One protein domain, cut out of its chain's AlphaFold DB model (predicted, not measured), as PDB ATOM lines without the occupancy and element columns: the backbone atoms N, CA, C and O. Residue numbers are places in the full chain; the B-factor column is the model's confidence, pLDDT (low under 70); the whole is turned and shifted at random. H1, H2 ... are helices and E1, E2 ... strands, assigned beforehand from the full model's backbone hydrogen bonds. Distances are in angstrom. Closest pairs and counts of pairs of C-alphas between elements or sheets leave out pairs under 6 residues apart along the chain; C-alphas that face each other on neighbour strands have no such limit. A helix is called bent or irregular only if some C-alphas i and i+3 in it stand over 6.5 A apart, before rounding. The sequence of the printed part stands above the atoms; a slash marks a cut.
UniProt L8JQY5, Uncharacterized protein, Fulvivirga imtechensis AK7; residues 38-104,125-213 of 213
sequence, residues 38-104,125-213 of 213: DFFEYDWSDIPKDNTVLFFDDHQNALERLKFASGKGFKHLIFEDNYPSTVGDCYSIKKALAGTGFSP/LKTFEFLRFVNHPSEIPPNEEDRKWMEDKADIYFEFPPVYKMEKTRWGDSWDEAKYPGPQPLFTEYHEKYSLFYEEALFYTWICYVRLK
ATOM      1  N   ASP A  38       2.343 -58.339 -34.017       94.75
ATOM      2  CA  ASP A  38       1.668 -57.181 -33.444       94.75
ATOM      3  C   ASP A  38       1.105 -57.496 -32.046       94.75
ATOM      4  O   ASP A  38       0.803 -58.646 -31.709       94.75
ATOM      5  N   PHE A  39       0.897 -56.454 -31.239       96.38
ATOM      6  CA  PHE A  39       0.280 -56.553 -29.916       96.38
ATOM      7  C   PHE A  39      -1.071 -57.294 -29.921       96.38
ATOM      8  O   PHE A  39      -1.356 -58.052 -28.990       96.38
ATOM      9  N   PHE A  40      -1.890 -57.134 -30.968       96.31
ATOM     10  CA  PHE A  40      -3.179 -57.825 -31.079       96.31
ATOM     11  C   PHE A  40      -3.059 -59.322 -31.403       96.31
ATOM     12  O   PHE A  40      -3.995 -60.076 -31.130       96.31
ATOM     13  N   GLU A  41      -1.929 -59.760 -31.959       96.25
ATOM     14  CA  GLU A  41      -1.696 -61.143 -32.403       96.25
ATOM     15  C   GLU A  41      -0.838 -61.961 -31.434       96.25
ATOM     16  O   GLU A  41      -0.784 -63.194 -31.520       96.25
ATOM     17  N   TYR A  42      -0.115 -61.290 -30.540       96.56
ATOM     18  CA  TYR A  42       0.717 -61.956 -29.552       96.56
ATOM     19  C   TYR A  42      -0.139 -62.775 -28.572       96.56
ATOM     20  O   TYR A  42      -1.235 -62.368 -28.176       96.56
ATOM     21  N   ASP A  43       0.357 -63.953 -28.185       96.44
ATOM     22  CA  ASP A  43      -0.331 -64.789 -27.205       96.44
ATOM     23  C   ASP A  43      -0.010 -64.298 -25.798       96.44
ATOM     24  O   ASP A  43       1.113 -64.396 -25.308       96.44
ATOM     25  N   TRP A  44      -1.027 -63.752 -25.147       96.69
ATOM     26  CA  TRP A  44      -0.897 -63.188 -23.817       96.69
ATOM     27  C   TRP A  44      -1.196 -64.199 -22.710       96.69
ATOM     28  O   TRP A  44      -1.091 -63.817 -21.552       96.69
ATOM     29  N   SER A  45      -1.595 -65.437 -22.997       95.50
ATOM     30  CA  SER A  45      -2.193 -66.343 -22.000       95.50
ATOM     31  C   SER A  45      -1.326 -66.550 -20.747       95.50
ATOM     32  O   SER A  45      -1.848 -66.486 -19.636       95.50
ATOM     33  N   ASP A  46      -0.005 -66.643 -20.910       95.06
ATOM     34  CA  ASP A  46       0.936 -66.948 -19.818       95.06
ATOM     35  C   ASP A  46       1.553 -65.710 -19.135       95.06
ATOM     36  O   ASP A  46       2.442 -65.826 -18.290       95.06
ATOM     37  N   ILE A  47       1.114 -64.497 -19.490       97.00
ATOM     38  CA  ILE A  47       1.712 -63.255 -18.972       97.00
ATOM     39  C   ILE A  47       0.954 -62.751 -17.727       97.00
ATOM     40  O   ILE A  47      -0.256 -62.511 -17.828       97.00
ATOM     41  N   PRO A  48       1.620 -62.502 -16.580       96.38
ATOM     42  CA  PRO A  48       0.970 -62.052 -15.345       96.38
ATOM     43  C   PRO A  48       0.490 -60.595 -15.453       96.38
ATOM     44  O   PRO A  48       1.259 -59.650 -15.277       96.38
ATOM     45  N   LYS A  49      -0.804 -60.408 -15.732       97.00
ATOM     46  CA  LYS A  49      -1.404 -59.114 -16.114       97.00
ATOM     47  C   LYS A  49      -1.229 -57.998 -15.094       97.00
ATOM     48  O   LYS A  49      -0.877 -56.884 -15.474       97.00
ATOM     49  N   ASP A  50      -1.440 -58.312 -13.819       93.44
ATOM     50  CA  ASP A  50      -1.382 -57.335 -12.728       93.44
ATOM     51  C   ASP A  50       0.036 -56.810 -12.467       93.44
ATOM     52  O   ASP A  50       0.194 -55.710 -11.949       93.44
ATOM     53  N   ASN A  51       1.069 -57.571 -12.842       94.31
ATOM     54  CA  ASN A  51       2.476 -57.213 -12.637       94.31
ATOM     55  C   ASN A  51       3.203 -56.920 -13.961       94.31
ATOM     56  O   ASN A  51       4.425 -57.027 -14.049       94.31
ATOM     57  N   THR A  52       2.450 -56.603 -15.016       98.06
ATOM     58  CA  THR A  52       3.003 -56.262 -16.328       98.06
ATOM     59  C   THR A  52       2.714 -54.805 -16.652       98.06
ATOM     60  O   THR A  52       1.571 -54.358 -16.563       98.06
ATOM     61  N   VAL A  53       3.751 -54.085 -17.080       98.00
ATOM     62  CA  VAL A  53       3.632 -52.753 -17.682       98.00
ATOM     63  C   VAL A  53       3.746 -52.902 -19.193       98.00
ATOM     64  O   VAL A  53       4.720 -53.465 -19.688       98.00
ATOM     65  N   LEU A  54       2.755 -52.392 -19.919       98.31
ATOM     66  CA  LEU A  54       2.803 -52.282 -21.373       98.31
ATOM     67  C   LEU A  54       3.304 -50.887 -21.752       98.31
ATOM     68  O   LEU A  54       2.806 -49.897 -21.225       98.31
ATOM     69  N   PHE A  55       4.270 -50.810 -22.664       97.69
ATOM     70  CA  PHE A  55       4.795 -49.553 -23.192       97.69
ATOM     71  C   PHE A  55       4.610 -49.521 -24.708       97.69
ATOM     72  O   PHE A  55       5.031 -50.458 -25.389       97.69
ATOM     73  N   PHE A  56       3.995 -48.457 -25.221       96.94
ATOM     74  CA  PHE A  56       3.687 -48.283 -26.639       96.94
ATOM     75  C   PHE A  56       4.406 -47.058 -27.207       96.94
ATOM     76  O   PHE A  56       4.268 -45.967 -26.665       96.94
ATOM     77  N   ASP A  57       5.126 -47.278 -28.304       93.81
ATOM     78  CA  ASP A  57       5.847 -46.299 -29.138       93.81
ATOM     79  C   ASP A  57       5.696 -46.760 -30.604       93.81
ATOM     80  O   ASP A  57       6.652 -47.119 -31.289       93.81
ATOM     81  N   ASP A  58       4.439 -46.977 -31.017       92.25
ATOM     82  CA  ASP A  58       4.076 -47.661 -32.269       92.25
ATOM     83  C   ASP A  58       3.286 -46.778 -33.252       92.25
ATOM     84  O   ASP A  58       2.923 -47.237 -34.344       92.25
ATOM     85  N   HIS A  59       3.010 -45.523 -32.877       91.69
ATOM     86  CA  HIS A  59       2.186 -44.570 -33.629       91.69
ATOM     87  C   HIS A  59       0.811 -45.136 -34.058       91.69
ATOM     88  O   HIS A  59       0.237 -44.717 -35.067       91.69
ATOM     89  N   GLN A  60       0.262 -46.105 -33.314       92.50
ATOM     90  CA  GLN A  60      -1.061 -46.677 -33.582       92.50
ATOM     91  C   GLN A  60      -2.168 -45.961 -32.794       92.50
ATOM     92  O   GLN A  60      -1.948 -45.011 -32.048       92.50
ATOM     93  N   ASN A  61      -3.413 -46.413 -32.968       95.50
ATOM     94  CA  ASN A  61      -4.536 -45.950 -32.159       95.50
ATOM     95  C   ASN A  61      -4.367 -46.403 -30.695       95.50
ATOM     96  O   ASN A  61      -4.669 -47.549 -30.349       95.50
ATOM     97  N   ALA A  62      -3.928 -45.489 -29.826       97.12
ATOM     98  CA  ALA A  62      -3.659 -45.769 -28.418       97.12
ATOM     99  C   ALA A  62      -4.912 -46.249 -27.669       97.12
ATOM    100  O   ALA A  62      -4.824 -47.122 -26.804       97.12
ATOM    101  N   LEU A  63      -6.096 -45.740 -28.025       97.56
ATOM    102  CA  LEU A  63      -7.341 -46.154 -27.383       97.56
ATOM    103  C   LEU A  63      -7.726 -47.596 -27.739       97.56
ATOM    104  O   LEU A  63      -8.206 -48.328 -26.877       97.56
ATOM    105  N   GLU A  64      -7.499 -48.038 -28.976       97.50
ATOM    106  CA  GLU A  64      -7.711 -49.443 -29.355       97.50
ATOM    107  C   GLU A  64      -6.737 -50.377 -28.629       97.50
ATOM    108  O   GLU A  64      -7.157 -51.420 -28.119       97.50
ATOM    109  N   ARG A  65      -5.461 -49.981 -28.508       98.12
ATOM    110  CA  ARG A  65      -4.464 -50.711 -27.703       98.12
ATOM    111  C   ARG A  65      -4.920 -50.837 -26.250       98.12
ATOM    112  O   ARG A  65      -4.918 -51.938 -25.700       98.12
ATOM    113  N   LEU A  66      -5.385 -49.738 -25.656       98.50
ATOM    114  CA  LEU A  66      -5.885 -49.687 -24.281       98.50
ATOM    115  C   LEU A  66      -7.149 -50.540 -24.082       98.50
ATOM    116  O   LEU A  66      -7.214 -51.319 -23.130       98.50
ATOM    117  N   LYS A  67      -8.129 -50.452 -24.992       98.56
ATOM    118  CA  LYS A  67      -9.358 -51.270 -24.979       98.56
ATOM    119  C   LYS A  67      -9.035 -52.762 -25.062       98.56
ATOM    120  O   LYS A  67      -9.577 -53.554 -24.288       98.56
ATOM    121  N   PHE A  68      -8.122 -53.156 -25.950       98.44
ATOM    122  CA  PHE A  68      -7.684 -54.548 -26.057       98.44
ATOM    123  C   PHE A  68      -6.962 -55.016 -24.791       98.44
ATOM    124  O   PHE A  68      -7.284 -56.080 -24.264       98.44
ATOM    125  N   ALA A  69      -6.029 -54.218 -24.269       98.31
ATOM    126  CA  ALA A  69      -5.300 -54.533 -23.044       98.31
ATOM    127  C   ALA A  69      -6.245 -54.704 -21.844       98.31
ATOM    128  O   ALA A  69      -6.119 -55.681 -21.103       98.31
ATOM    129  N   SER A  70      -7.241 -53.820 -21.721       98.12
ATOM    130  CA  SER A  70      -8.320 -53.923 -20.732       98.12
ATOM    131  C   SER A  70      -9.078 -55.244 -20.864       98.12
ATOM    132  O   SER A  70      -9.218 -55.974 -19.886       98.12
ATOM    133  N   GLY A  71      -9.476 -55.627 -22.084       97.44
ATOM    134  CA  GLY A  71     -10.137 -56.911 -22.346       97.44
ATOM    135  C   GLY A  71      -9.276 -58.145 -22.045       97.44
ATOM    136  O   GLY A  71      -9.810 -59.235 -21.851       97.44
ATOM    137  N   LYS A  72      -7.948 -57.991 -21.980       97.44
ATOM    138  CA  LYS A  72      -6.992 -59.033 -21.563       97.44
ATOM    139  C   LYS A  72      -6.641 -58.978 -20.071       97.44
ATOM    140  O   LYS A  72      -5.866 -59.818 -19.618       97.44
ATOM    141  N   GLY A  73      -7.186 -58.019 -19.321       97.75
ATOM    142  CA  GLY A  73      -6.970 -57.854 -17.883       97.75
ATOM    143  C   GLY A  73      -5.694 -57.104 -17.495       97.75
ATOM    144  O   GLY A  73      -5.337 -57.110 -16.321       97.75
ATOM    145  N   PHE A  74      -4.983 -56.477 -18.439       98.50
ATOM    146  CA  PHE A  74      -3.831 -55.629 -18.107       98.50
ATOM    147  C   PHE A  74      -4.274 -54.334 -17.433       98.50
ATOM    148  O   PHE A  74      -5.317 -53.780 -17.775       98.50
ATOM    149  N   LYS A  75      -3.438 -53.824 -16.521       98.19
ATOM    150  CA  LYS A  75      -3.746 -52.613 -15.746       98.19
ATOM    151  C   LYS A  75      -2.820 -51.440 -15.996       98.19
ATOM    152  O   LYS A  75      -3.273 -50.307 -15.913       98.19
ATOM    153  N   HIS A  76      -1.543 -51.685 -16.278       98.56
ATOM    154  CA  HIS A  76      -0.525 -50.638 -16.332       98.56
ATOM    155  C   HIS A  76      -0.071 -50.410 -17.771       98.56
ATOM    156  O   HIS A  76       0.540 -51.291 -18.376       98.56
ATOM    157  N   LEU A  77      -0.371 -49.229 -18.313       98.62
ATOM    158  CA  LEU A  77      -0.019 -48.864 -19.681       98.62
ATOM    159  C   LEU A  77       0.682 -47.511 -19.716       98.62
ATOM    160  O   LEU A  77       0.259 -46.570 -19.049       98.62
ATOM    161  N   ILE A  78       1.733 -47.416 -20.518       98.38
ATOM    162  CA  ILE A  78       2.423 -46.176 -20.848       98.38
ATOM    163  C   ILE A  78       2.347 -46.002 -22.359       98.38
ATOM    164  O   ILE A  78       2.660 -46.927 -23.111       98.38
ATOM    165  N   PHE A  79       1.939 -44.816 -22.786       97.88
ATOM    166  CA  PHE A  79       1.920 -44.428 -24.187       97.88
ATOM    167  C   PHE A  79       2.888 -43.277 -24.388       97.88
ATOM    168  O   PHE A  79       2.820 -42.255 -23.699       97.88
ATOM    169  N   GLU A  80       3.789 -43.474 -25.332       95.12
ATOM    170  CA  GLU A  80       4.466 -42.405 -26.040       95.12
ATOM    171  C   GLU A  80       3.445 -41.730 -26.995       95.12
ATOM    172  O   GLU A  80       2.327 -42.232 -27.174       95.12
ATOM    173  N   ASP A  81       3.757 -40.544 -27.517       94.12
ATOM    174  CA  ASP A  81       2.912 -39.847 -28.490       94.12
ATOM    175  C   ASP A  81       1.501 -39.476 -28.007       94.12
ATOM    176  O   ASP A  81       0.506 -39.477 -28.743       94.12
ATOM    177  N   ASN A  82       1.394 -39.047 -26.749       96.38
ATOM    178  CA  ASN A  82       0.153 -38.568 -26.146       96.38
ATOM    179  C   ASN A  82      -0.234 -37.140 -26.596       96.38
ATOM    180  O   ASN A  82      -0.526 -36.243 -25.796       96.38
ATOM    181  N   TYR A  83      -0.232 -36.920 -27.908       93.88
ATOM    182  CA  TYR A  83      -0.396 -35.621 -28.550       93.88
ATOM    183  C   TYR A  83      -1.718 -34.913 -28.216       93.88
ATOM    184  O   TYR A  83      -2.752 -35.577 -28.098       93.88
ATOM    185  N   PRO A  84      -1.733 -33.566 -28.174       92.25
ATOM    186  CA  PRO A  84      -2.964 -32.789 -28.070       92.25
ATOM    187  C   PRO A  84      -3.816 -32.842 -29.343       92.25
ATOM    188  O   PRO A  84      -3.391 -33.323 -30.395       92.25
ATOM    189  N   SER A  85      -5.048 -32.337 -29.242       90.38
ATOM    190  CA  SER A  85      -6.111 -32.518 -30.239       90.38
ATOM    191  C   SER A  85      -5.778 -32.075 -31.660       90.38
ATOM    192  O   SER A  85      -6.297 -32.657 -32.609       90.38
ATOM    193  N   THR A  86      -4.919 -31.074 -31.834       83.81
ATOM    194  CA  THR A  86      -4.676 -30.447 -33.143       83.81
ATOM    195  C   THR A  86      -3.419 -30.936 -33.861       83.81
ATOM    196  O   THR A  86      -3.124 -30.443 -34.947       83.81
ATOM    197  N   VAL A  87      -2.634 -31.834 -33.261       88.12
ATOM    198  CA  VAL A  87      -1.327 -32.265 -33.792       88.12
ATOM    199  C   VAL A  87      -1.087 -33.760 -33.583       88.12
ATOM    200  O   VAL A  87      -1.877 -34.461 -32.945       88.12
ATOM    201  N   GLY A  88       0.047 -34.235 -34.093       88.88
ATOM    202  CA  GLY A  88       0.438 -35.634 -34.021       88.88
ATOM    203  C   GLY A  88      -0.151 -36.458 -35.154       88.88
ATOM    204  O   GLY A  88      -0.998 -35.997 -35.919       88.88
ATOM    205  N   ASP A  89       0.318 -37.688 -35.255       89.94
ATOM    206  CA  ASP A  89       0.010 -38.607 -36.346       89.94
ATOM    207  C   ASP A  89      -0.758 -39.852 -35.896       89.94
ATOM    208  O   ASP A  89      -1.130 -40.656 -36.742       89.94
ATOM    209  N   CYS A  90      -1.080 -39.962 -34.606       92.94
ATOM    210  CA  CYS A  90      -1.855 -41.056 -34.033       92.94
ATOM    211  C   CYS A  90      -3.056 -40.558 -33.202       92.94
ATOM    212  O   CYS A  90      -3.146 -39.382 -32.802       92.94
ATOM    213  N   TYR A  91      -3.998 -41.468 -32.919       95.69
ATOM    214  CA  TYR A  91      -5.090 -41.208 -31.980       95.69
ATOM    215  C   TYR A  91      -4.636 -41.511 -30.551       95.69
ATOM    216  O   TYR A  91      -4.631 -42.663 -30.120       95.69
ATOM    217  N   SER A  92      -4.227 -40.460 -29.843       96.75
ATOM    218  CA  SER A  92      -3.694 -40.515 -28.483       96.75
ATOM    219  C   SER A  92      -4.785 -40.600 -27.411       96.75
ATOM    220  O   SER A  92      -5.945 -40.242 -27.636       96.75
ATOM    221  N   ILE A  93      -4.391 -40.979 -26.191       97.75
ATOM    222  CA  ILE A  93      -5.282 -40.974 -25.022       97.75
ATOM    223  C   ILE A  93      -5.827 -39.567 -24.742       97.75
ATOM    224  O   ILE A  93      -7.018 -39.403 -24.477       97.75
ATOM    225  N   LYS A  94      -4.994 -38.532 -24.885       96.38
ATOM    226  CA  LYS A  94      -5.397 -37.126 -24.745       96.38
ATOM    227  C   LYS A  94      -6.508 -36.738 -25.727       96.38
ATOM    228  O   LYS A  94      -7.458 -36.065 -25.335       96.38
ATOM    229  N   LYS A  95      -6.439 -37.193 -26.984       96.44
ATOM    230  CA  LYS A  95      -7.499 -36.960 -27.983       96.44
ATOM    231  C   LYS A  95      -8.801 -37.683 -27.634       96.44
ATOM    232  O   LYS A  95      -9.874 -37.114 -27.835       96.44
ATOM    233  N   ALA A  96      -8.708 -38.906 -27.111       97.44
ATOM    234  CA  ALA A  96      -9.863 -39.666 -26.636       97.44
ATOM    235  C   ALA A  96     -10.558 -38.963 -25.459       97.44
ATOM    236  O   ALA A  96     -11.760 -38.717 -25.518       97.44
ATOM    237  N   LEU A  97      -9.797 -38.541 -24.446       97.19
ATOM    238  CA  LEU A  97     -10.309 -37.780 -23.299       97.19
ATOM    239  C   LEU A  97     -10.900 -36.423 -23.695       97.19
ATOM    240  O   LEU A  97     -11.866 -35.972 -23.089       97.19
ATOM    241  N   ALA A  98     -10.357 -35.771 -24.722       95.88
ATOM    242  CA  ALA A  98     -10.903 -34.516 -25.233       95.88
ATOM    243  C   ALA A  98     -12.169 -34.704 -26.094       95.88
ATOM    244  O   ALA A  98     -12.852 -33.723 -26.387       95.88
ATOM    245  N   GLY A  99     -12.476 -35.929 -26.537       96.25
ATOM    246  CA  GLY A  99     -13.599 -36.222 -27.433       96.25
ATOM    247  C   GLY A  99     -13.461 -35.619 -28.838       96.25
ATOM    248  O   GLY A  99     -14.430 -35.538 -29.593       96.25
ATOM    249  N   THR A 100     -12.260 -35.179 -29.225       94.81
ATOM    250  CA  THR A 100     -12.034 -34.444 -30.484       94.81
ATOM    251  C   THR A 100     -11.881 -35.345 -31.705       94.81
ATOM    252  O   THR A 100     -11.805 -34.844 -32.824       94.81
ATOM    253  N   GLY A 101     -11.814 -36.663 -31.506       93.88
ATOM    254  CA  GLY A 101     -11.507 -37.612 -32.572       93.88
ATOM    255  C   GLY A 101     -10.083 -37.433 -33.111       93.88
ATOM    256  O   GLY A 101      -9.203 -36.888 -32.437       93.88
ATOM    257  N   PHE A 102      -9.856 -37.916 -34.327       93.31
ATOM    258  CA  PHE A 102      -8.584 -37.848 -35.028       93.31
ATOM    259  C   PHE A 102      -8.790 -37.872 -36.540       93.31
ATOM    260  O   PHE A 102      -9.422 -38.772 -37.081       93.31
ATOM    261  N   SER A 103      -8.202 -36.909 -37.240       88.00
ATOM    262  CA  SER A 103      -8.090 -36.947 -38.695       88.00
ATOM    263  C   SER A 103      -6.599 -36.906 -39.015       88.00
ATOM    264  O   SER A 103      -5.951 -35.914 -38.665       88.00
ATOM    265  N   PRO A 104      -6.020 -37.956 -39.627       76.62
ATOM    266  CA  PRO A 104      -4.638 -37.897 -40.064       76.62
ATOM    267  C   PRO A 104      -4.504 -36.696 -40.986       76.62
ATOM    268  O   PRO A 104      -5.236 -36.586 -41.978       76.62
ATOM    269  N   LEU A 125     -10.125 -61.511 -53.802       41.09
ATOM    270  CA  LEU A 125      -9.142 -62.295 -53.075       41.09
ATOM    271  C   LEU A 125      -9.377 -62.079 -51.583       41.09
ATOM    272  O   LEU A 125      -9.433 -60.949 -51.095       41.09
ATOM    273  N   LYS A 126      -9.510 -63.198 -50.870       36.00
ATOM    274  CA  LYS A 126      -9.602 -63.331 -49.410       36.00
ATOM    275  C   LYS A 126      -8.285 -62.934 -48.709       36.00
ATOM    276  O   LYS A 126      -7.767 -63.673 -47.887       36.00
ATOM    277  N   THR A 127      -7.726 -61.776 -49.049       36.94
ATOM    278  CA  THR A 127      -6.534 -61.160 -48.432       36.94
ATOM    279  C   THR A 127      -6.894 -59.948 -47.568       36.94
ATOM    280  O   THR A 127      -6.027 -59.162 -47.191       36.94
ATOM    281  N   PHE A 128      -8.180 -59.770 -47.250       37.16
ATOM    282  CA  PHE A 128      -8.688 -58.542 -46.636       37.16
ATOM    283  C   PHE A 128      -8.362 -58.385 -45.138       37.16
ATOM    284  O   PHE A 128      -8.430 -57.267 -44.638       37.16
ATOM    285  N   GLU A 129      -7.953 -59.446 -44.436       36.41
ATOM    286  CA  GLU A 129      -7.495 -59.344 -43.038       36.41
ATOM    287  C   GLU A 129      -6.005 -58.995 -42.917       36.41
ATOM    288  O   GLU A 129      -5.634 -58.208 -42.054       36.41
ATOM    289  N   PHE A 130      -5.159 -59.457 -43.844       34.38
ATOM    290  CA  PHE A 130      -3.712 -59.208 -43.788       34.38
ATOM    291  C   PHE A 130      -3.325 -57.764 -44.163       34.38
ATOM    292  O   PHE A 130      -2.299 -57.250 -43.733       34.38
ATOM    293  N   LEU A 131      -4.159 -57.053 -44.935       34.62
ATOM    294  CA  LEU A 131      -3.870 -55.664 -45.322       34.62
ATOM    295  C   LEU A 131      -4.188 -54.616 -44.241       34.62
ATOM    296  O   LEU A 131      -3.890 -53.444 -44.458       34.62
ATOM    297  N   ARG A 132      -4.761 -55.004 -43.089       35.78
ATOM    298  CA  ARG A 132      -4.926 -54.087 -41.946       35.78
ATOM    299  C   ARG A 132      -3.607 -53.767 -41.232       35.78
ATOM    300  O   ARG A 132      -3.555 -52.785 -40.501       35.78
ATOM    301  N   PHE A 133      -2.549 -54.536 -41.483       38.25
ATOM    302  CA  PHE A 133      -1.248 -54.391 -40.816       38.25
ATOM    303  C   PHE A 133      -0.392 -53.223 -41.323       38.25
ATOM    304  O   PHE A 133       0.678 -52.962 -40.790       38.25
ATOM    305  N   VAL A 134      -0.876 -52.475 -42.321       40.34
ATOM    306  CA  VAL A 134      -0.281 -51.201 -42.762       40.34
ATOM    307  C   VAL A 134      -1.374 -50.132 -42.801       40.34
ATOM    308  O   VAL A 134      -1.573 -49.441 -43.800       40.34
ATOM    309  N   ASN A 135      -2.191 -50.053 -41.751       46.12
ATOM    310  CA  ASN A 135      -3.225 -49.033 -41.686       46.12
ATOM    311  C   ASN A 135      -2.611 -47.727 -41.195       46.12
ATOM    312  O   ASN A 135      -2.299 -47.568 -40.021       46.12
ATOM    313  N   HIS A 136      -2.514 -46.756 -42.106       52.28
ATOM    314  CA  HIS A 136      -2.618 -45.360 -41.704       52.28
ATOM    315  C   HIS A 136      -3.773 -45.232 -40.703       52.28
ATOM    316  O   HIS A 136      -4.835 -45.812 -40.967       52.28
ATOM    317  N   PRO A 137      -3.584 -44.511 -39.589       60.91
ATOM    318  CA  PRO A 137      -4.599 -44.455 -38.560       60.91
ATOM    319  C   PRO A 137      -5.908 -43.965 -39.181       60.91
ATOM    320  O   PRO A 137      -5.939 -43.032 -39.985       60.91
ATOM    321  N   SER A 138      -6.977 -44.707 -38.917       73.06
ATOM    322  CA  SER A 138      -8.291 -44.433 -39.487       73.06
ATOM    323  C   SER A 138      -8.757 -43.051 -39.038       73.06
ATOM    324  O   SER A 138      -8.463 -42.632 -37.921       73.06
ATOM    325  N   GLU A 139      -9.507 -42.349 -39.885       89.25
ATOM    326  CA  GLU A 139     -10.218 -41.158 -39.429       89.25
ATOM    327  C   GLU A 139     -11.244 -41.559 -38.361       89.25
ATOM    328  O   GLU A 139     -12.042 -42.478 -38.560       89.25
ATOM    329  N   ILE A 140     -11.200 -40.873 -37.225       93.00
ATOM    330  CA  ILE A 140     -12.085 -41.043 -36.080       93.00
ATOM    331  C   ILE A 140     -12.817 -39.714 -35.914       93.00
ATOM    332  O   ILE A 140     -12.184 -38.703 -35.601       93.00
ATOM    333  N   PRO A 141     -14.137 -39.656 -36.141       93.81
ATOM    334  CA  PRO A 141     -14.875 -38.423 -35.932       93.81
ATOM    335  C   PRO A 141     -14.855 -38.024 -34.445       93.81
ATOM    336  O   PRO A 141     -14.751 -38.899 -33.575       93.81
ATOM    337  N   PRO A 142     -14.993 -36.721 -34.134       96.69
ATOM    338  CA  PRO A 142     -15.243 -36.272 -32.771       96.69
ATOM    339  C   PRO A 142     -16.411 -37.044 -32.159       96.69
ATOM    340  O   PRO A 142     -17.464 -37.188 -32.786       96.69
ATOM    341  N   ASN A 143     -16.208 -37.575 -30.959       96.44
ATOM    342  CA  ASN A 143     -17.187 -38.417 -30.299       96.44
ATOM    343  C   ASN A 143     -17.015 -38.373 -28.780       96.44
ATOM    344  O   ASN A 143     -15.926 -38.181 -28.250       96.44
ATOM    345  N   GLU A 144     -18.132 -38.573 -28.094       97.75
ATOM    346  CA  GLU A 144     -18.210 -38.558 -26.637       97.75
ATOM    347  C   GLU A 144     -18.035 -39.956 -26.021       97.75
ATOM    348  O   GLU A 144     -17.773 -40.102 -24.830       97.75
ATOM    349  N   GLU A 145     -18.219 -40.999 -26.827       98.00
ATOM    350  CA  GLU A 145     -18.176 -42.392 -26.385       98.00
ATOM    351  C   GLU A 145     -16.782 -42.783 -25.897       98.00
ATOM    352  O   GLU A 145     -16.648 -43.405 -24.844       98.00
ATOM    353  N   ASP A 146     -15.744 -42.355 -26.612       97.62
ATOM    354  CA  ASP A 146     -14.358 -42.624 -26.253       97.62
ATOM    355  C   ASP A 146     -13.960 -41.926 -24.948       97.62
ATOM    356  O   ASP A 146     -13.318 -42.547 -24.096       97.62
ATOM    357  N   ARG A 147     -14.417 -40.684 -24.735       98.12
ATOM    358  CA  ARG A 147     -14.232 -39.976 -23.460       98.12
ATOM    359  C   ARG A 147     -14.909 -40.721 -22.314       98.12
ATOM    360  O   ARG A 147     -14.260 -41.026 -21.317       98.12
ATOM    361  N   LYS A 148     -16.185 -41.080 -22.477       98.38
ATOM    362  CA  LYS A 148     -16.947 -41.827 -21.463       98.38
ATOM    363  C   LYS A 148     -16.319 -43.176 -21.143       98.38
ATOM    364  O   LYS A 148     -16.281 -43.573 -19.983       98.38
ATOM    365  N   TRP A 149     -15.813 -43.879 -22.154       98.38
ATOM    366  CA  TRP A 149     -15.108 -45.140 -21.946       98.38
ATOM    367  C   TRP A 149     -13.844 -44.933 -21.103       98.38
ATOM    368  O   TRP A 149     -13.602 -45.701 -20.175       98.38
ATOM    369  N   MET A 150     -13.067 -43.881 -21.381       98.12
ATOM    370  CA  MET A 150     -11.884 -43.536 -20.587       98.12
ATOM    371  C   MET A 150     -12.243 -43.191 -19.139       98.12
ATOM    372  O   MET A 150     -11.620 -43.722 -18.229       98.12
ATOM    373  N   GLU A 151     -13.256 -42.355 -18.911       97.38
ATOM    374  CA  GLU A 151     -13.726 -41.990 -17.563       97.38
ATOM    375  C   GLU A 151     -14.255 -43.207 -16.778       97.38
ATOM    376  O   GLU A 151     -14.047 -43.336 -15.565       97.38
ATOM    377  N   ASP A 152     -14.906 -44.146 -17.471       98.19
ATOM    378  CA  ASP A 152     -15.388 -45.393 -16.878       98.19
ATOM    379  C   ASP A 152     -14.246 -46.356 -16.537       98.19
ATOM    380  O   ASP A 152     -14.272 -46.966 -15.468       98.19
ATOM    381  N   LYS A 153     -13.237 -46.503 -17.403       98.12
ATOM    382  CA  LYS A 153     -12.215 -47.557 -17.278       98.12
ATOM    383  C   LYS A 153     -10.901 -47.122 -16.655       98.12
ATOM    384  O   LYS A 153     -10.247 -47.955 -16.031       98.12
ATOM    385  N   ALA A 154     -10.493 -45.868 -16.816       98.06
ATOM    386  CA  ALA A 154      -9.261 -45.372 -16.224       98.06
ATOM    387  C   ALA A 154      -9.474 -45.064 -14.738       98.06
ATOM    388  O   ALA A 154     -10.404 -44.364 -14.344       98.06
ATOM    389  N   ASP A 155      -8.594 -45.610 -13.912       98.19
ATOM    390  CA  ASP A 155      -8.436 -45.264 -12.503       98.19
ATOM    391  C   ASP A 155      -7.433 -44.112 -12.341       98.19
ATOM    392  O   ASP A 155      -7.663 -43.158 -11.604       98.19
ATOM    393  N   ILE A 156      -6.329 -44.168 -13.093       98.31
ATOM    394  CA  ILE A 156      -5.346 -43.086 -13.173       98.31
ATOM    395  C   ILE A 156      -5.129 -42.730 -14.636       98.31
ATOM    396  O   ILE A 156      -4.872 -43.606 -15.460       98.31
ATOM    397  N   TYR A 157      -5.146 -41.434 -14.924       98.25
ATOM    398  CA  TYR A 157      -4.538 -40.848 -16.110       98.25
ATOM    399  C   TYR A 157      -3.510 -39.819 -15.647       98.25
ATOM    400  O   TYR A 157      -3.844 -38.887 -14.915       98.25
ATOM    401  N   PHE A 158      -2.254 -40.013 -16.033       98.00
ATOM    402  CA  PHE A 158      -1.149 -39.151 -15.639       98.00
ATOM    403  C   PHE A 158      -0.316 -38.786 -16.862       98.00
ATOM    404  O   PHE A 158       0.114 -39.663 -17.605       98.00
ATOM    405  N   GLU A 159      -0.061 -37.498 -17.059       97.38
ATOM    406  CA  GLU A 159       0.869 -37.020 -18.079       97.38
ATOM    407  C   GLU A 159       2.213 -36.722 -17.432       97.38
ATOM    408  O   GLU A 159       2.284 -35.985 -16.446       97.38
ATOM    409  N   PHE A 160       3.282 -37.283 -17.991       96.25
ATOM    410  CA  PHE A 160       4.622 -36.977 -17.518       96.25
ATOM    411  C   PHE A 160       4.961 -35.526 -17.878       96.25
ATOM    412  O   PHE A 160       4.662 -35.096 -18.989       96.25
ATOM    413  N   PRO A 161       5.562 -34.744 -16.970       95.31
ATOM    414  CA  PRO A 161       6.032 -33.408 -17.296       95.31
ATOM    415  C   PRO A 161       7.190 -33.451 -18.296       95.31
ATOM    416  O   PRO A 161       8.036 -34.347 -18.207       95.31
ATOM    417  N   PRO A 162       7.284 -32.477 -19.221       94.81
ATOM    418  CA  PRO A 162       8.514 -32.299 -19.974       94.81
ATOM    419  C   PRO A 162       9.656 -31.962 -19.006       94.81
ATOM    420  O   PRO A 162       9.450 -31.305 -17.985       94.81
ATOM    421  N   VAL A 163      10.882 -32.397 -19.304       95.25
ATOM    422  CA  VAL A 163      12.034 -32.049 -18.452       95.25
ATOM    423  C   VAL A 163      12.283 -30.538 -18.507       95.25
ATOM    424  O   VAL A 163      12.398 -29.892 -17.469       95.25
ATOM    425  N   TYR A 164      12.262 -29.986 -19.721       95.62
ATOM    426  CA  TYR A 164      12.302 -28.559 -20.020       95.62
ATOM    427  C   TYR A 164      11.213 -28.218 -21.034       95.62
ATOM    428  O   TYR A 164      10.870 -29.047 -21.878       95.62
ATOM    429  N   LYS A 165      10.698 -26.988 -20.985       94.38
ATOM    430  CA  LYS A 165       9.735 -26.472 -21.963       94.38
ATOM    431  C   LYS A 165      10.380 -25.351 -22.773       94.38
ATOM    432  O   LYS A 165      10.778 -24.335 -22.213       94.38
ATOM    433  N   MET A 166      10.461 -25.544 -24.086       92.50
ATOM    434  CA  MET A 166      10.982 -24.541 -25.017       92.50
ATOM    435  C   MET A 166       9.883 -23.552 -25.416       92.50
ATOM    436  O   MET A 166       8.698 -23.880 -25.372       92.50
ATOM    437  N   GLU A 167      10.262 -22.353 -25.866       92.88
ATOM    438  CA  GLU A 167       9.301 -21.356 -26.371       92.88
ATOM    439  C   GLU A 167       8.520 -21.855 -27.595       92.88
ATOM    440  O   GLU A 167       7.368 -21.473 -27.812       92.88
ATOM    441  N   LYS A 168       9.154 -22.715 -28.399       93.31
ATOM    442  CA  LYS A 168       8.586 -23.307 -29.609       93.31
ATOM    443  C   LYS A 168       8.525 -24.820 -29.501       93.31
ATOM    444  O   LYS A 168       9.364 -25.441 -28.856       93.31
ATOM    445  N   THR A 169       7.563 -25.409 -30.194       91.12
ATOM    446  CA  THR A 169       7.506 -26.854 -30.417       91.12
ATOM    447  C   THR A 169       8.445 -27.262 -31.561       91.12
ATOM    448  O   THR A 169       8.918 -26.420 -32.333       91.12
ATOM    449  N   ARG A 170       8.650 -28.571 -31.761       89.31
ATOM    450  CA  ARG A 170       9.322 -29.110 -32.963       89.31
ATOM    451  C   ARG A 170       8.655 -28.751 -34.295       89.31
ATOM    452  O   ARG A 170       9.294 -28.874 -35.335       89.31
ATOM    453  N   TRP A 171       7.391 -28.319 -34.292       88.00
ATOM    454  CA  TRP A 171       6.696 -27.858 -35.500       88.00
ATOM    455  C   TRP A 171       6.952 -26.373 -35.805       88.00
ATOM    456  O   TRP A 171       6.491 -25.867 -36.827       88.00
ATOM    457  N   GLY A 172       7.720 -25.684 -34.954       89.56
ATOM    458  CA  GLY A 172       8.166 -24.305 -35.154       89.56
ATOM    459  C   GLY A 172       7.190 -23.234 -34.668       89.56
ATOM    460  O   GLY A 172       7.516 -22.046 -34.741       89.56
ATOM    461  N   ASP A 173       6.026 -23.629 -34.159       90.69
ATOM    462  CA  ASP A 173       5.042 -22.743 -33.549       90.69
ATOM    463  C   ASP A 173       5.210 -22.635 -32.029       90.69
ATOM    464  O   ASP A 173       5.942 -23.407 -31.411       90.69
ATOM    465  N   SER A 174       4.569 -21.628 -31.434       94.25
ATOM    466  CA  SER A 174       4.679 -21.341 -30.004       94.25
ATOM    467  C   SER A 174       4.119 -22.482 -29.160       94.25
ATOM    468  O   SER A 174       3.031 -22.989 -29.425       94.25
ATOM    469  N   TRP A 175       4.835 -22.854 -28.101       92.12
ATOM    470  CA  TRP A 175       4.369 -23.853 -27.144       92.12
ATOM    471  C   TRP A 175       3.461 -23.219 -26.078       92.12
ATOM    472  O   TRP A 175       3.787 -23.152 -24.888       92.12
ATOM    473  N   ASP A 176       2.295 -22.742 -26.508       89.88
ATOM    474  CA  ASP A 176       1.284 -22.151 -25.631       89.88
ATOM    475  C   ASP A 176       0.334 -23.200 -25.019       89.88
ATOM    476  O   ASP A 176       0.086 -24.256 -25.597       89.88
ATOM    477  N   GLU A 177      -0.203 -22.906 -23.832       88.88
ATOM    478  CA  GLU A 177      -1.099 -23.818 -23.096       88.88
ATOM    479  C   GLU A 177      -2.482 -23.976 -23.742       88.88
ATOM    480  O   GLU A 177      -3.176 -24.955 -23.474       88.88
ATOM    481  N   ALA A 178      -2.908 -23.032 -24.589       88.75
ATOM    482  CA  ALA A 178      -4.212 -23.120 -25.238       88.75
ATOM    483  C   ALA A 178      -4.209 -24.200 -26.330       88.75
ATOM    484  O   ALA A 178      -5.195 -24.919 -26.494       88.75
ATOM    485  N   LYS A 179      -3.095 -24.336 -27.059       89.06
ATOM    486  CA  LYS A 179      -2.915 -25.337 -28.115       89.06
ATOM    487  C   LYS A 179      -2.243 -26.622 -27.629       89.06
ATOM    488  O   LYS A 179      -2.586 -27.708 -28.098       89.06
ATOM    489  N   TYR A 180      -1.310 -26.512 -26.688       91.25
ATOM    490  CA  TYR A 180      -0.518 -27.626 -26.161       91.25
ATOM    491  C   TYR A 180      -0.678 -27.758 -24.642       91.25
ATOM    492  O   TYR A 180       0.319 -27.651 -23.923       91.25
ATOM    493  N   PRO A 181      -1.902 -28.014 -24.141       91.25
ATOM    494  CA  PRO A 181      -2.132 -28.131 -22.709       91.25
ATOM    495  C   PRO A 181      -1.302 -29.277 -22.131       91.25
ATOM    496  O   PRO A 181      -1.260 -30.383 -22.699       91.25
ATOM    497  N   GLY A 182      -0.657 -29.024 -20.995       90.81
ATOM    498  CA  GLY A 182       0.126 -30.041 -20.309       90.81
ATOM    499  C   GLY A 182       0.638 -29.631 -18.927       90.81
ATOM    500  O   GLY A 182       0.457 -28.496 -18.484       90.81
ATOM    501  N   PRO A 183       1.272 -30.575 -18.218       93.94
ATOM    502  CA  PRO A 183       1.979 -30.292 -16.974       93.94
ATOM    503  C   PRO A 183       3.136 -29.297 -17.178       93.94
ATOM    504  O   PRO A 183       3.755 -29.239 -18.242       93.94
ATOM    505  N   GLN A 184       3.454 -28.548 -16.120       94.75
ATOM    506  CA  GLN A 184       4.622 -27.663 -16.088       94.75
ATOM    507  C   GLN A 184       5.930 -28.466 -16.180       94.75
ATOM    508  O   GLN A 184       5.961 -29.615 -15.726       94.75
ATOM    509  N   PRO A 185       7.005 -27.892 -16.753       95.81
ATOM    510  CA  PRO A 185       8.274 -28.595 -16.861       95.81
ATOM    511  C   PRO A 185       8.887 -28.879 -15.487       95.81
ATOM    512  O   PRO A 185       8.662 -28.141 -14.528       95.81
ATOM    513  N   LEU A 186       9.702 -29.933 -15.405       96.12
ATOM    514  CA  LEU A 186      10.440 -30.270 -14.182       96.12
ATOM    515  C   LEU A 186      11.471 -29.200 -13.811       96.12
ATOM    516  O   LEU A 186      11.687 -28.945 -12.627       96.12
ATOM    517  N   PHE A 187      12.089 -28.578 -14.815       95.88
ATOM    518  CA  PHE A 187      13.064 -27.512 -14.642       95.88
ATOM    519  C   PHE A 187      12.674 -26.280 -15.458       95.88
ATOM    520  O   PHE A 187      12.352 -26.363 -16.645       95.88
ATOM    521  N   THR A 188      12.739 -25.117 -14.814       94.06
ATOM    522  CA  THR A 188      12.561 -23.805 -15.456       94.06
ATOM    523  C   THR A 188      13.890 -23.129 -15.780       94.06
ATOM    524  O   THR A 188      13.929 -22.223 -16.606       94.06
ATOM    525  N   GLU A 189      14.976 -23.560 -15.140       94.56
ATOM    526  CA  GLU A 189      16.324 -23.018 -15.309       94.56
ATOM    527  C   GLU A 189      17.262 -24.092 -15.854       94.56
ATOM    528  O   GLU A 189      17.137 -25.264 -15.507       94.56
ATOM    529  N   TYR A 190      18.217 -23.697 -16.695       95.69
ATOM    530  CA  TYR A 190      19.199 -24.620 -17.257       95.69
ATOM    531  C   TYR A 190      20.110 -25.214 -16.173       95.69
ATOM    532  O   TYR A 190      20.729 -24.490 -15.392       95.69
ATOM    533  N   HIS A 191      20.270 -26.537 -16.200       95.00
ATOM    534  CA  HIS A 191      21.220 -27.261 -15.361       95.00
ATOM    535  C   HIS A 191      22.224 -28.032 -16.221       95.00
ATOM    536  O   HIS A 191      21.842 -28.962 -16.930       95.00
ATOM    537  N   GLU A 192      23.518 -27.723 -16.083       95.94
ATOM    538  CA  GLU A 192      24.609 -28.362 -16.844       95.94
ATOM    539  C   GLU A 192      24.604 -29.893 -16.725       95.94
ATOM    540  O   GLU A 192      24.768 -30.601 -17.714       95.94
ATOM    541  N   LYS A 193      24.308 -30.423 -15.532       95.56
ATOM    542  CA  LYS A 193      24.171 -31.871 -15.290       95.56
ATOM    543  C   LYS A 193      23.126 -32.547 -16.196       95.56
ATOM    544  O   LYS A 193      23.198 -33.752 -16.424       95.56
ATOM    545  N   TYR A 194      22.143 -31.787 -16.665       93.75
ATOM    546  CA  TYR A 194      21.008 -32.237 -17.466       93.75
ATOM    547  C   TYR A 194      20.999 -31.576 -18.852       93.75
ATOM    548  O   TYR A 194      19.931 -31.456 -19.453       93.75
ATOM    549  N   SER A 195      22.166 -31.148 -19.356       94.94
ATOM    550  CA  SER A 195      22.292 -30.409 -20.619       94.94
ATOM    551  C   SER A 195      21.675 -31.148 -21.806       94.94
ATOM    552  O   SER A 195      20.944 -30.539 -22.577       94.94
ATOM    553  N   LEU A 196      21.857 -32.470 -21.884       94.69
ATOM    554  CA  LEU A 196      21.274 -33.307 -22.937       94.69
ATOM    555  C   LEU A 196      19.748 -33.153 -23.023       94.69
ATOM    556  O   LEU A 196      19.203 -32.965 -24.103       94.69
ATOM    557  N   PHE A 197      19.051 -33.165 -21.882       93.62
ATOM    558  CA  PHE A 197      17.594 -33.006 -21.868       93.62
ATOM    559  C   PHE A 197      17.154 -31.603 -22.286       93.62
ATOM    560  O   PHE A 197      16.045 -31.441 -22.785       93.62
ATOM    561  N   TYR A 198      17.994 -30.592 -22.056       94.62
ATOM    562  CA  TYR A 198      17.735 -29.234 -22.521       94.62
ATOM    563  C   TYR A 198      17.931 -29.131 -24.040       94.62
ATOM    564  O   TYR A 198      17.079 -28.589 -24.739       94.62
ATOM    565  N   GLU A 199      19.019 -29.700 -24.561       94.25
ATOM    566  CA  GLU A 199      19.333 -29.739 -25.995       94.25
ATOM    567  C   GLU A 199      18.270 -30.505 -26.799       94.25
ATOM    568  O   GLU A 199      17.900 -30.093 -27.899       94.25
ATOM    569  N   GLU A 200      17.716 -31.574 -26.225       93.44
ATOM    570  CA  GLU A 200      16.673 -32.396 -26.846       93.44
ATOM    571  C   GLU A 200      15.240 -31.939 -26.523       93.44
ATOM    572  O   GLU A 200      14.283 -32.525 -27.030       93.44
ATOM    573  N   ALA A 201      15.050 -30.875 -25.733       92.94
ATOM    574  CA  ALA A 201      13.735 -30.460 -25.225       92.94
ATOM    575  C   ALA A 201      12.698 -30.163 -26.327       92.94
ATOM    576  O   ALA A 201      11.492 -30.283 -26.103       92.94
ATOM    577  N   LEU A 202      13.153 -29.804 -27.533       91.00
ATOM    578  CA  LEU A 202      12.282 -29.608 -28.696       91.00
ATOM    579  C   LEU A 202      11.569 -30.893 -29.134       91.00
ATOM    580  O   LEU A 202      10.476 -30.815 -29.694       91.00
ATOM    581  N   PHE A 203      12.155 -32.064 -28.883       88.31
ATOM    582  CA  PHE A 203      11.649 -33.361 -29.332       88.31
ATOM    583  C   PHE A 203      10.741 -34.052 -28.315       88.31
ATOM    584  O   PHE A 203      10.458 -35.234 -28.464       88.31
ATOM    585  N   TYR A 204      10.249 -33.335 -27.308       87.56
ATOM    586  CA  TYR A 204       9.259 -33.874 -26.385       87.56
ATOM    587  C   TYR A 204       7.993 -34.352 -27.118       87.56
ATOM    588  O   TYR A 204       7.405 -33.620 -27.918       87.56
ATOM    589  N   THR A 205       7.564 -35.578 -26.822       85.44
ATOM    590  CA  THR A 205       6.476 -36.270 -27.529       85.44
ATOM    591  C   THR A 205       5.230 -36.522 -26.688       85.44
ATOM    592  O   THR A 205       4.283 -37.125 -27.177       85.44
ATOM    593  N   TRP A 206       5.150 -35.951 -25.480       92.00
ATOM    594  CA  TRP A 206       4.062 -36.183 -24.521       92.00
ATOM    595  C   TRP A 206       3.935 -37.663 -24.152       92.00
ATOM    596  O   TRP A 206       3.355 -38.456 -24.877       92.00
ATOM    597  N   ILE A 207       4.409 -38.040 -22.968       95.62
ATOM    598  CA  ILE A 207       4.235 -39.408 -22.463       95.62
ATOM    599  C   ILE A 207       3.083 -39.403 -21.463       95.62
ATOM    600  O   ILE A 207       2.963 -38.480 -20.648       95.62
ATOM    601  N   CYS A 208       2.239 -40.431 -21.485       98.00
ATOM    602  CA  CYS A 208       1.242 -40.637 -20.440       98.00
ATOM    603  C   CYS A 208       1.264 -42.049 -19.868       98.00
ATOM    604  O   CYS A 208       1.685 -43.009 -20.507       98.00
ATOM    605  N   TYR A 209       0.789 -42.149 -18.635       98.56
ATOM    606  CA  TYR A 209       0.500 -43.381 -17.932       98.56
ATOM    607  C   TYR A 209      -1.010 -43.497 -17.719       98.56
ATOM    608  O   TYR A 209      -1.663 -42.552 -17.269       98.56
ATOM    609  N   VAL A 210      -1.548 -44.678 -18.010       98.69
ATOM    610  CA  VAL A 210      -2.928 -45.058 -17.718       98.69
ATOM    611  C   VAL A 210      -2.917 -46.274 -16.799       98.69
ATOM    612  O   VAL A 210      -2.344 -47.314 -17.135       98.69
ATOM    613  N   ARG A 211      -3.590 -46.156 -15.649       98.62
ATOM    614  CA  ARG A 211      -4.001 -47.305 -14.834       98.62
ATOM    615  C   ARG A 211      -5.457 -47.621 -15.126       98.62
ATOM    616  O   ARG A 211      -6.300 -46.749 -14.938       98.62
ATOM    617  N   LEU A 212      -5.755 -48.840 -15.549       98.31
ATOM    618  CA  LEU A 212      -7.133 -49.325 -15.666       98.31
ATOM    619  C   LEU A 212      -7.653 -49.824 -14.306       98.31
ATOM    620  O   LEU A 212      -6.859 -50.296 -13.487       98.31
ATOM    621  N   LYS A 213      -8.968 -49.693 -14.089       95.62
ATOM    622  CA  LYS A 213      -9.695 -50.236 -12.926       95.62
ATOM    623  C   LYS A 213      -9.678 -51.767 -12.897       95.62
ATOM    624  O   LYS A 213      -9.726 -52.383 -13.986       95.62
TER     625      LYS A 213
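This is residues 38 to 104 and 125 to 213 of the 213 residues of an uncharacterized protein of Fulvivirga imtechensis AK7 (UniProt L8JQY5). Little regular structure: a small mixed sheet, E1 E2 E4 E3, has H1 and H4 on one face, in two layers, with H2 packed on H4. Long loop 160 to 191 leads away to H5; residues 125 to 132 stick out. The 156 printed residues hold five named helices and four strands, E1 H1 E2 H2 H3 H4 E3 H5 E4, class mixed with 57 residues in these, compact, radius of gyration of the C-alphas 17.2 A, spans 55 by 35 by 30 A.

E1, residues 53 to 56, begins at C-alpha 53 (3.632, -52.753, -17.682). H1 is 62 to 71, 14.2 A; E2 76 to 79; H2 93 to 98; H3 130 to 134; H4 145 to 153, 12.0 A; E3 154 to 159, 13.3 A; H5 192 to 199, irregular, C-alphas 193 and 196 being 8.3 A apart. E4, 208 to 212, ends at C-alpha 212 (-7.133, -49.325, -15.666).

E1 and E2 are parallel, N 54 and O 76 within hydrogen-bond range at 2.9 A; E1, H1, E2 form a strand-helix-strand unit, parallel strands joined through a helix, with a right-handed crossover. E2 and E4 are antiparallel, N 77 and O 210 within hydrogen-bond range at 3.0 A, as are E4 and E3, N 158 and O 209 at 2.9 A. H1's height over the sheet is 9.0 A, its closest C-alphas to E2 those of Ala 62 and Phe 79, 7.1 A. H2 touches H4, the closest C-alphas, Leu 97 and Arg 147, 4.5 A apart; H2 only grazes the sheet. H3 and H5 are not on it. Every O i to N i+4 pair is within hydrogen-bond range in H1, H2 and H4; H3 has 0 of 1, with 0 of 2 O i to N i+3 pairs, and H5 2 of 4.

The C-alphas of Leu 125 and Glu 189, the two farthest apart, are 60.1 A apart. Residues 105 to 124 are cut out, a 28.0 A gap between C-alphas 104 and 125. Links E2 to H2 and E3 to H5 are long. Residues 125 to 137 have pLDDT under 70.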